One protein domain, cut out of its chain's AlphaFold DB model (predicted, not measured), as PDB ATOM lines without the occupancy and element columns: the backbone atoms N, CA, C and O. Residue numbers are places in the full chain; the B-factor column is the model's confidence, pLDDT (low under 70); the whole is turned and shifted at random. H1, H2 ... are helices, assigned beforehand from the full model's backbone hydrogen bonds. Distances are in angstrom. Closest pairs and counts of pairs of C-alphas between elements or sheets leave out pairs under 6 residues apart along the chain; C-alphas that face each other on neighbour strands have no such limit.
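Overview. This is residues 4 to 63 of the 263 residues of the protein "SUN domain-containing protein 1" of Papilio machaon (UniProt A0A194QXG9). What shape do these coordinates make? An open hook: the long helix H1 is the shaft, and after a loop the shorter H2 folds back beside part of it without touching it. What is the make-up? The 60 printed residues hold two named helices, H1 then H2, and no named strand; the class is all helix. How large is it? It is extended, with a radius of gyration of the C-alphas of 17.2 A and spans of 58 by 22 by 13 A.

Along the chain. Where is H1? It runs from residue 4, C-alpha at (-40.375, 10.989, 105.119), to residue 38, over 51.1 A. Where is H2? It covers residues 47 to 62, over 22.5 A, and ends at C-alpha (-15.942, 23.716, 94.153).

Arrangement. Do the helices meet? H1 and H2 are apart, with no C-alpha of one within 8 A of the other, and a short link of 8 residues joins them. Are their backbones well formed? In H1 and H2 every O i to N i+4 pair is within hydrogen-bond range.

Size, cuts and confidence. Which C-alphas are farthest apart? Those of Asp 4 and Glu 42, at 58.7 A; the printed part has no cut. Where is confidence low? Under 70 are 26 residues, among them 34 to 45.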
ATOM      1  N   ASP A   4     -41.123   9.944 104.421       69.00
ATOM      2  CA  ASP A   4     -40.375  10.989 105.119       69.00
ATOM      3  C   ASP A   4     -39.292  10.434 106.046       69.00
ATOM      4  O   ASP A   4     -38.179  10.955 106.077       69.00
ATOM      5  N   THR A   5     -39.562   9.338 106.762       73.75
ATOM      6  CA  THR A   5     -38.546   8.691 107.606       73.75
ATOM      7  C   THR A   5     -37.416   8.115 106.753       73.75
ATOM      8  O   THR A   5     -36.252   8.225 107.126       73.75
ATOM      9  N   ILE A   6     -37.734   7.551 105.584       71.69
ATOM     10  CA  ILE A   6     -36.730   7.032 104.642       71.69
ATOM     11  C   ILE A   6     -35.884   8.177 104.078       71.69
ATOM     12  O   ILE A   6     -34.656   8.087 104.086       71.69
ATOM     13  N   ARG A   7     -36.518   9.274 103.650       64.62
ATOM     14  CA  ARG A   7     -35.826  10.463 103.133       64.62
ATOM     15  C   ARG A   7     -34.882  11.059 104.177       64.62
ATOM     16  O   ARG A   7     -33.743  11.376 103.846       64.62
ATOM     17  N   HIS A   8     -35.319  11.150 105.430       71.88
ATOM     18  CA  HIS A   8     -34.509  11.719 106.505       71.88
ATOM     19  C   HIS A   8     -33.311  10.833 106.874       71.88
ATOM     20  O   HIS A   8     -32.211  11.334 107.100       71.88
ATOM     21  N   ILE A   9     -33.492   9.507 106.850       73.94
ATOM     22  CA  ILE A   9     -32.394   8.551 107.035       73.94
ATOM     23  C   ILE A   9     -31.387   8.676 105.887       73.94
ATOM     24  O   ILE A   9     -30.194   8.810 106.144       73.94
ATOM     25  N   ILE A  10     -31.846   8.687 104.631       66.62
ATOM     26  CA  ILE A  10     -30.966   8.819 103.458       66.62
ATOM     27  C   ILE A  10     -30.189  10.140 103.506       66.62
ATOM     28  O   ILE A  10     -28.977  10.129 103.312       66.62
ATOM     29  N   GLN A  11     -30.848  11.255 103.835       66.75
ATOM     30  CA  GLN A  11     -30.192  12.555 104.008       66.75
ATOM     31  C   GLN A  11     -29.120  12.514 105.105       66.75
ATOM     32  O   GLN A  11     -28.010  12.986 104.879       66.75
ATOM     33  N   GLY A  12     -29.412  11.890 106.251       73.50
ATOM     34  CA  GLY A  12     -28.434  11.722 107.328       73.50
ATOM     35  C   GLY A  12     -27.255  10.814 106.955       73.50
ATOM     36  O   GLY A  12     -26.136  11.024 107.424       73.50
ATOM     37  N   TYR A  13     -27.467   9.808 106.103       70.31
ATOM     38  CA  TYR A  13     -26.384   8.963 105.588       70.31
ATOM     39  C   TYR A  13     -25.506   9.707 104.578       70.31
ATOM     40  O   TYR A  13     -24.281   9.622 104.675       70.31
ATOM     41  N   LEU A  14     -26.112  10.452 103.651       58.53
ATOM     42  CA  LEU A  14     -25.396  11.252 102.653       58.53
ATOM     43  C   LEU A  14     -24.554  12.348 103.316       58.53
ATOM     44  O   LEU A  14     -23.359  12.433 103.043       58.53
ATOM     45  N   SER A  15     -25.114  13.078 104.288       63.66
ATOM     46  CA  SER A  15     -24.375  14.119 105.015       63.66
ATOM     47  C   SER A  15     -23.191  13.557 105.810       63.66
ATOM     48  O   SER A  15     -22.150  14.197 105.938       63.66
ATOM     49  N   ASN A  16     -23.321  12.343 106.355       73.31
ATOM     50  CA  ASN A  16     -22.222  11.679 107.060       73.31
ATOM     51  C   ASN A  16     -21.122  11.184 106.107       73.31
ATOM     52  O   ASN A  16     -19.950  11.174 106.484       73.31
ATOM     53  N   LEU A  17     -21.486  10.769 104.892       68.81
ATOM     54  CA  LEU A  17     -20.539  10.378 103.845       68.81
ATOM     55  C   LEU A  17     -19.732  11.577 103.344       68.81
ATOM     56  O   LEU A  17     -18.504  11.496 103.294       68.81
ATOM     57  N   GLU A  18     -20.405  12.693 103.059       68.69
ATOM     58  CA  GLU A  18     -19.768  13.958 102.670       68.69
ATOM     59  C   GLU A  18     -18.820  14.457 103.763       68.69
ATOM     60  O   GLU A  18     -17.667  14.785 103.488       68.69
ATOM     61  N   LYS A  19     -19.253  14.411 105.029       69.69
ATOM     62  CA  LYS A  19     -18.421  14.823 106.164       69.69
ATOM     63  C   LYS A  19     -17.155  13.973 106.313       69.69
ATOM     64  O   LYS A  19     -16.078  14.526 106.507       69.69
ATOM     65  N   ARG A  20     -17.259  12.646 106.169       72.50
ATOM     66  CA  ARG A  20     -16.092  11.741 106.217       72.50
ATOM     67  C   ARG A  20     -15.124  11.971 105.061       72.50
ATOM     68  O   ARG A  20     -13.917  11.898 105.259       72.50
ATOM     69  N   GLN A  21     -15.638  12.233 103.858       68.38
ATOM     70  CA  GLN A  21     -14.785  12.593 102.724       68.38
ATOM     71  C   GLN A  21     -14.046  13.909 102.976       68.38
ATOM     72  O   GLN A  21     -12.843  13.984 102.733       68.38
ATOM     73  N   LEU A  22     -14.741  14.909 103.520       67.56
ATOM     74  CA  LEU A  22     -14.150  16.201 103.845       67.56
ATOM     75  C   LEU A  22     -13.076  16.084 104.939       67.56
ATOM     76  O   LEU A  22     -12.022  16.699 104.818       67.56
ATOM     77  N   GLU A  23     -13.291  15.248 105.959       80.38
ATOM     78  CA  GLU A  23     -12.298  14.968 107.012       80.38
ATOM     79  C   GLU A  23     -10.991  14.394 106.435       80.38
ATOM     80  O   GLU A  23      -9.911  14.864 106.787       80.38
ATOM     81  N   ILE A  24     -11.078  13.457 105.481       75.88
ATOM     82  CA  ILE A  24      -9.903  12.874 104.805       75.88
ATOM     83  C   ILE A  24      -9.169  13.921 103.956       75.88
ATOM     84  O   ILE A  24      -7.937  13.933 103.902       75.88
ATOM     85  N   ILE A  25      -9.912  14.794 103.268       68.88
ATOM     86  CA  ILE A  25      -9.328  15.884 102.477       68.88
ATOM     87  C   ILE A  25      -8.594  16.858 103.402       68.88
ATOM     88  O   ILE A  25      -7.448  17.207 103.123       68.88
ATOM     89  N   VAL A  26      -9.211  17.251 104.519       74.56
ATOM     90  CA  VAL A  26      -8.604  18.147 105.513       74.56
ATOM     91  C   VAL A  26      -7.329  17.540 106.099       74.56
ATOM     92  O   VAL A  26      -6.318  18.236 106.176       74.56
ATOM     93  N   GLU A  27      -7.339  16.254 106.452       78.00
ATOM     94  CA  GLU A  27      -6.160  15.557 106.984       78.00
ATOM     95  C   GLU A  27      -5.005  15.540 105.969       78.00
ATOM     96  O   GLU A  27      -3.875  15.901 106.303       78.00
ATOM     97  N   LYS A  28      -5.292  15.233 104.698       69.69
ATOM     98  CA  LYS A  28      -4.283  15.275 103.626       69.69
ATOM     99  C   LYS A  28      -3.764  16.682 103.354       69.69
ATOM    100  O   LYS A  28      -2.568  16.854 103.132       69.69
ATOM    101  N   VAL A  29      -4.632  17.694 103.368       71.88
ATOM    102  CA  VAL A  29      -4.215  19.095 103.214       71.88
ATOM    103  C   VAL A  29      -3.293  19.497 104.367       71.88
ATOM    104  O   VAL A  29      -2.261  20.117 104.125       71.88
ATOM    105  N   GLN A  30      -3.604  19.095 105.602       70.94
ATOM    106  CA  GLN A  30      -2.738  19.335 106.760       70.94
ATOM    107  C   GLN A  30      -1.383  18.631 106.633       70.94
ATOM    108  O   GLN A  30      -0.357  19.230 106.955       70.94
ATOM    109  N   GLU A  31      -1.356  17.395 106.133       74.19
ATOM    110  CA  GLU A  31      -0.117  16.658 105.867       74.19
ATOM    111  C   GLU A  31       0.749  17.365 104.810       74.19
ATOM    112  O   GLU A  31       1.937  17.598 105.043       74.19
ATOM    113  N   TYR A  32       0.147  17.806 103.701       60.47
ATOM    114  CA  TYR A  32       0.832  18.580 102.660       60.47
ATOM    115  C   TYR A  32       1.371  19.920 103.179       60.47
ATOM    116  O   TYR A  32       2.501  20.291 102.867       60.47
ATOM    117  N   VAL A  33       0.596  20.643 103.994       70.31
ATOM    118  CA  VAL A  33       1.041  21.903 104.618       70.31
ATOM    119  C   VAL A  33       2.225  21.658 105.557       70.31
ATOM    120  O   VAL A  33       3.186  22.425 105.545       70.31
ATOM    121  N   LYS A  34       2.212  20.558 106.314       67.69
ATOM    122  CA  LYS A  34       3.313  20.181 107.210       67.69
ATOM    123  C   LYS A  34       4.589  19.807 106.447       67.69
ATOM    124  O   LYS A  34       5.684  20.163 106.876       67.69
ATOM    125  N   ASP A  35       4.463  19.141 105.300       61.28
ATOM    126  CA  ASP A  35       5.596  18.841 104.411       61.28
ATOM    127  C   ASP A  35       6.194  20.110 103.765       61.28
ATOM    128  O   ASP A  35       7.409  20.219 103.565       61.28
ATOM    129  N   LEU A  36       5.361  21.125 103.505       59.53
ATOM    130  CA  LEU A  36       5.819  22.449 103.072       59.53
ATOM    131  C   LEU A  36       6.569  23.199 104.188       59.53
ATOM    132  O   LEU A  36       7.583  23.841 103.909       59.53
ATOM    133  N   GLU A  37       6.144  23.074 105.449       57.78
ATOM    134  CA  GLU A  37       6.837  23.667 106.606       57.78
ATOM    135  C   GLU A  37       8.215  23.037 106.886       57.78
ATOM    136  O   GLU A  37       9.098  23.711 107.421       57.78
ATOM    137  N   ILE A  38       8.448  21.778 106.498       56.00
ATOM    138  CA  ILE A  38       9.742  21.090 106.681       56.00
ATOM    139  C   ILE A  38      10.782  21.536 105.631       56.00
ATOM    140  O   ILE A  38      11.983  21.513 105.902       56.00
ATOM    141  N   ARG A  39      10.353  22.056 104.470       55.28
ATOM    142  CA  ARG A  39      11.229  22.641 103.426       55.28
ATOM    143  C   ARG A  39      11.607  24.113 103.673       55.28
ATOM    144  O   ARG A  39      12.113  24.799 102.786       55.28
ATOM    145  N   ARG A  40      11.398  24.609 104.892       51.50
ATOM    146  CA  ARG A  40      11.604  25.999 105.335       51.50
ATOM    147  C   ARG A  40      13.071  26.357 105.605       51.50
ATOM    148  O   ARG A  40      13.371  26.957 106.630       51.50
ATOM    149  N   ASN A  41      13.991  26.018 104.704       53.47
ATOM    150  CA  ASN A  41      15.364  26.520 104.824       53.47
ATOM    151  C   ASN A  41      15.854  27.431 103.701       53.47
ATOM    152  O   ASN A  41      16.970  27.914 103.826       53.47
ATOM    153  N   GLU A  42      15.038  27.798 102.701       55.12
ATOM    154  CA  GLU A  42      15.484  28.796 101.704       55.12
ATOM    155  C   GLU A  42      14.444  29.815 101.204       55.12
ATOM    156  O   GLU A  42      14.795  30.661 100.386       55.12
ATOM    157  N   VAL A  43      13.195  29.849 101.693       58.25
ATOM    158  CA  VAL A  43      12.212  30.822 101.165       58.25
ATOM    159  C   VAL A  43      11.392  31.487 102.272       58.25
ATOM    160  O   VAL A  43      10.716  30.827 103.056       58.25
ATOM    161  N   ASN A  44      11.445  32.823 102.321       63.78
ATOM    162  CA  ASN A  44      10.605  33.673 103.167       63.78
ATOM    163  C   ASN A  44       9.181  33.726 102.579       63.78
ATOM    164  O   ASN A  44       8.805  34.707 101.942       63.78
ATOM    165  N   ILE A  45       8.426  32.629 102.698       66.94
ATOM    166  CA  ILE A  45       7.049  32.536 102.194       66.94
ATOM    167  C   ILE A  45       6.086  32.941 103.311       66.94
ATOM    168  O   ILE A  45       6.099  32.369 104.399       66.94
ATOM    169  N   ASN A  46       5.245  33.936 103.037       81.75
ATOM    170  CA  ASN A  46       4.207  34.397 103.948       81.75
ATOM    171  C   ASN A  46       3.044  33.388 104.003       81.75
ATOM    172  O   ASN A  46       2.429  33.069 102.985       81.75
ATOM    173  N   MET A  47       2.719  32.911 105.205       79.00
ATOM    174  CA  MET A  47       1.657  31.922 105.429       79.00
ATOM    175  C   MET A  47       0.270  32.418 105.011       79.00
ATOM    176  O   MET A  47      -0.566  31.611 104.606       79.00
ATOM    177  N   ASP A  48       0.007  33.723 105.087       79.25
ATOM    178  CA  ASP A  48      -1.292  34.268 104.683       79.25
ATOM    179  C   ASP A  48      -1.466  34.275 103.160       79.25
ATOM    180  O   ASP A  48      -2.576  34.082 102.666       79.25
ATOM    181  N   ASP A  49      -0.371  34.403 102.409       76.62
ATOM    182  CA  ASP A  49      -0.404  34.298 100.951       76.62
ATOM    183  C   ASP A  49      -0.618  32.842 100.515       76.62
ATOM    184  O   ASP A  49      -1.419  32.586  99.617       76.62
ATOM    185  N   ILE A  50      -0.026  31.869 101.224       80.00
ATOM    186  CA  ILE A  50      -0.318  30.439 101.011       80.00
ATOM    187  C   ILE A  50      -1.800  30.149 101.260       80.00
ATOM    188  O   ILE A  50      -2.442  29.508 100.430       80.00
ATOM    189  N   LYS A  51      -2.370  30.632 102.372       78.06
ATOM    190  CA  LYS A  51      -3.798  30.423 102.676       78.06
ATOM    191  C   LYS A  51      -4.702  30.987 101.585       78.06
ATOM    192  O   LYS A  51      -5.662  30.321 101.214       78.06
ATOM    193  N   LYS A  52      -4.395  32.178 101.057       75.81
ATOM    194  CA  LYS A  52      -5.148  32.777  99.943       75.81
ATOM    195  C   LYS A  52      -5.055  31.935  98.674       75.81
ATOM    196  O   LYS A  52      -6.071  31.729  98.021       75.81
ATOM    197  N   ILE A  53      -3.867  31.423  98.348       73.75
ATOM    198  CA  ILE A  53      -3.668  30.539  97.189       73.75
ATOM    199  C   ILE A  53      -4.487  29.254  97.353       73.75
ATOM    200  O   ILE A  53      -5.207  28.870  96.435       73.75
ATOM    201  N   VAL A  54      -4.416  28.613  98.524       80.44
ATOM    202  CA  VAL A  54      -5.162  27.377  98.808       80.44
ATOM    203  C   VAL A  54      -6.669  27.622  98.762       80.44
ATOM    204  O   VAL A  54      -7.377  26.839  98.137       80.44
ATOM    205  N   ALA A  55      -7.155  28.710  99.365       76.81
ATOM    206  CA  ALA A  55      -8.566  29.085  99.305       76.81
ATOM    207  C   ALA A  55      -9.030  29.279  97.854       76.81
ATOM    208  O   ALA A  55      -9.998  28.651  97.447       76.81
ATOM    209  N   GLY A  56      -8.276  30.024  97.038       74.62
ATOM    210  CA  GLY A  56      -8.608  30.204  95.623       74.62
ATOM    211  C   GLY A  56      -8.591  28.901  94.813       74.62
ATOM    212  O   GLY A  56      -9.415  28.718  93.922       74.62
ATOM    213  N   MET A  57      -7.694  27.957  95.125       76.56
ATOM    214  CA  MET A  57      -7.703  26.628  94.496       76.56
ATOM    215  C   MET A  57      -8.927  25.798  94.902       76.56
ATOM    216  O   MET A  57      -9.463  25.071  94.065       76.56
ATOM    217  N   LEU A  58      -9.367  25.895  96.161       80.31
ATOM    218  CA  LEU A  58     -10.584  25.234  96.643       80.31
ATOM    219  C   LEU A  58     -11.841  25.853  96.024       80.31
ATOM    220  O   LEU A  58     -12.720  25.107  95.611       80.31
ATOM    221  N   ASP A  59     -11.878  27.174  95.852       81.06
ATOM    222  CA  ASP A  59     -12.986  27.852  95.171       81.06
ATOM    223  C   ASP A  59     -13.139  27.349  93.723       81.06
ATOM    224  O   ASP A  59     -14.246  27.059  93.269       81.06
ATOM    225  N   ILE A  60     -12.025  27.173  92.998       78.75
ATOM    226  CA  ILE A  60     -12.039  26.586  91.644       78.75
ATOM    227  C   ILE A  60     -12.465  25.114  91.684       78.75
ATOM    228  O   ILE A  60     -13.190  24.653  90.800       78.75
ATOM    229  N   TYR A  61     -12.011  24.361  92.687       79.25
ATOM    230  CA  TYR A  61     -12.400  22.965  92.865       79.25
ATOM    231  C   TYR A  61     -13.916  22.820  93.051       79.25
ATOM    232  O   TYR A  61     -14.537  21.993  92.377       79.25
ATOM    233  N   ASP A  62     -14.503  23.664  93.898       81.50
ATOM    234  CA  ASP A  62     -15.942  23.716  94.153       81.50
ATOM    235  C   ASP A  62     -16.723  24.211  92.921       81.50
ATOM    236  O   ASP A  62     -17.832  23.742  92.655       81.50
ATOM    237  N   ALA A  63     -16.118  25.074  92.098       84.88
ATOM    238  CA  ALA A  63     -16.641  25.515  90.803       84.88
ATOM    239  C   ALA A  63     -16.449  24.462  89.684       84.88
ATOM    240  O   ALA A  63     -15.860  24.727  88.633       84.88
TER     241      ALA A  63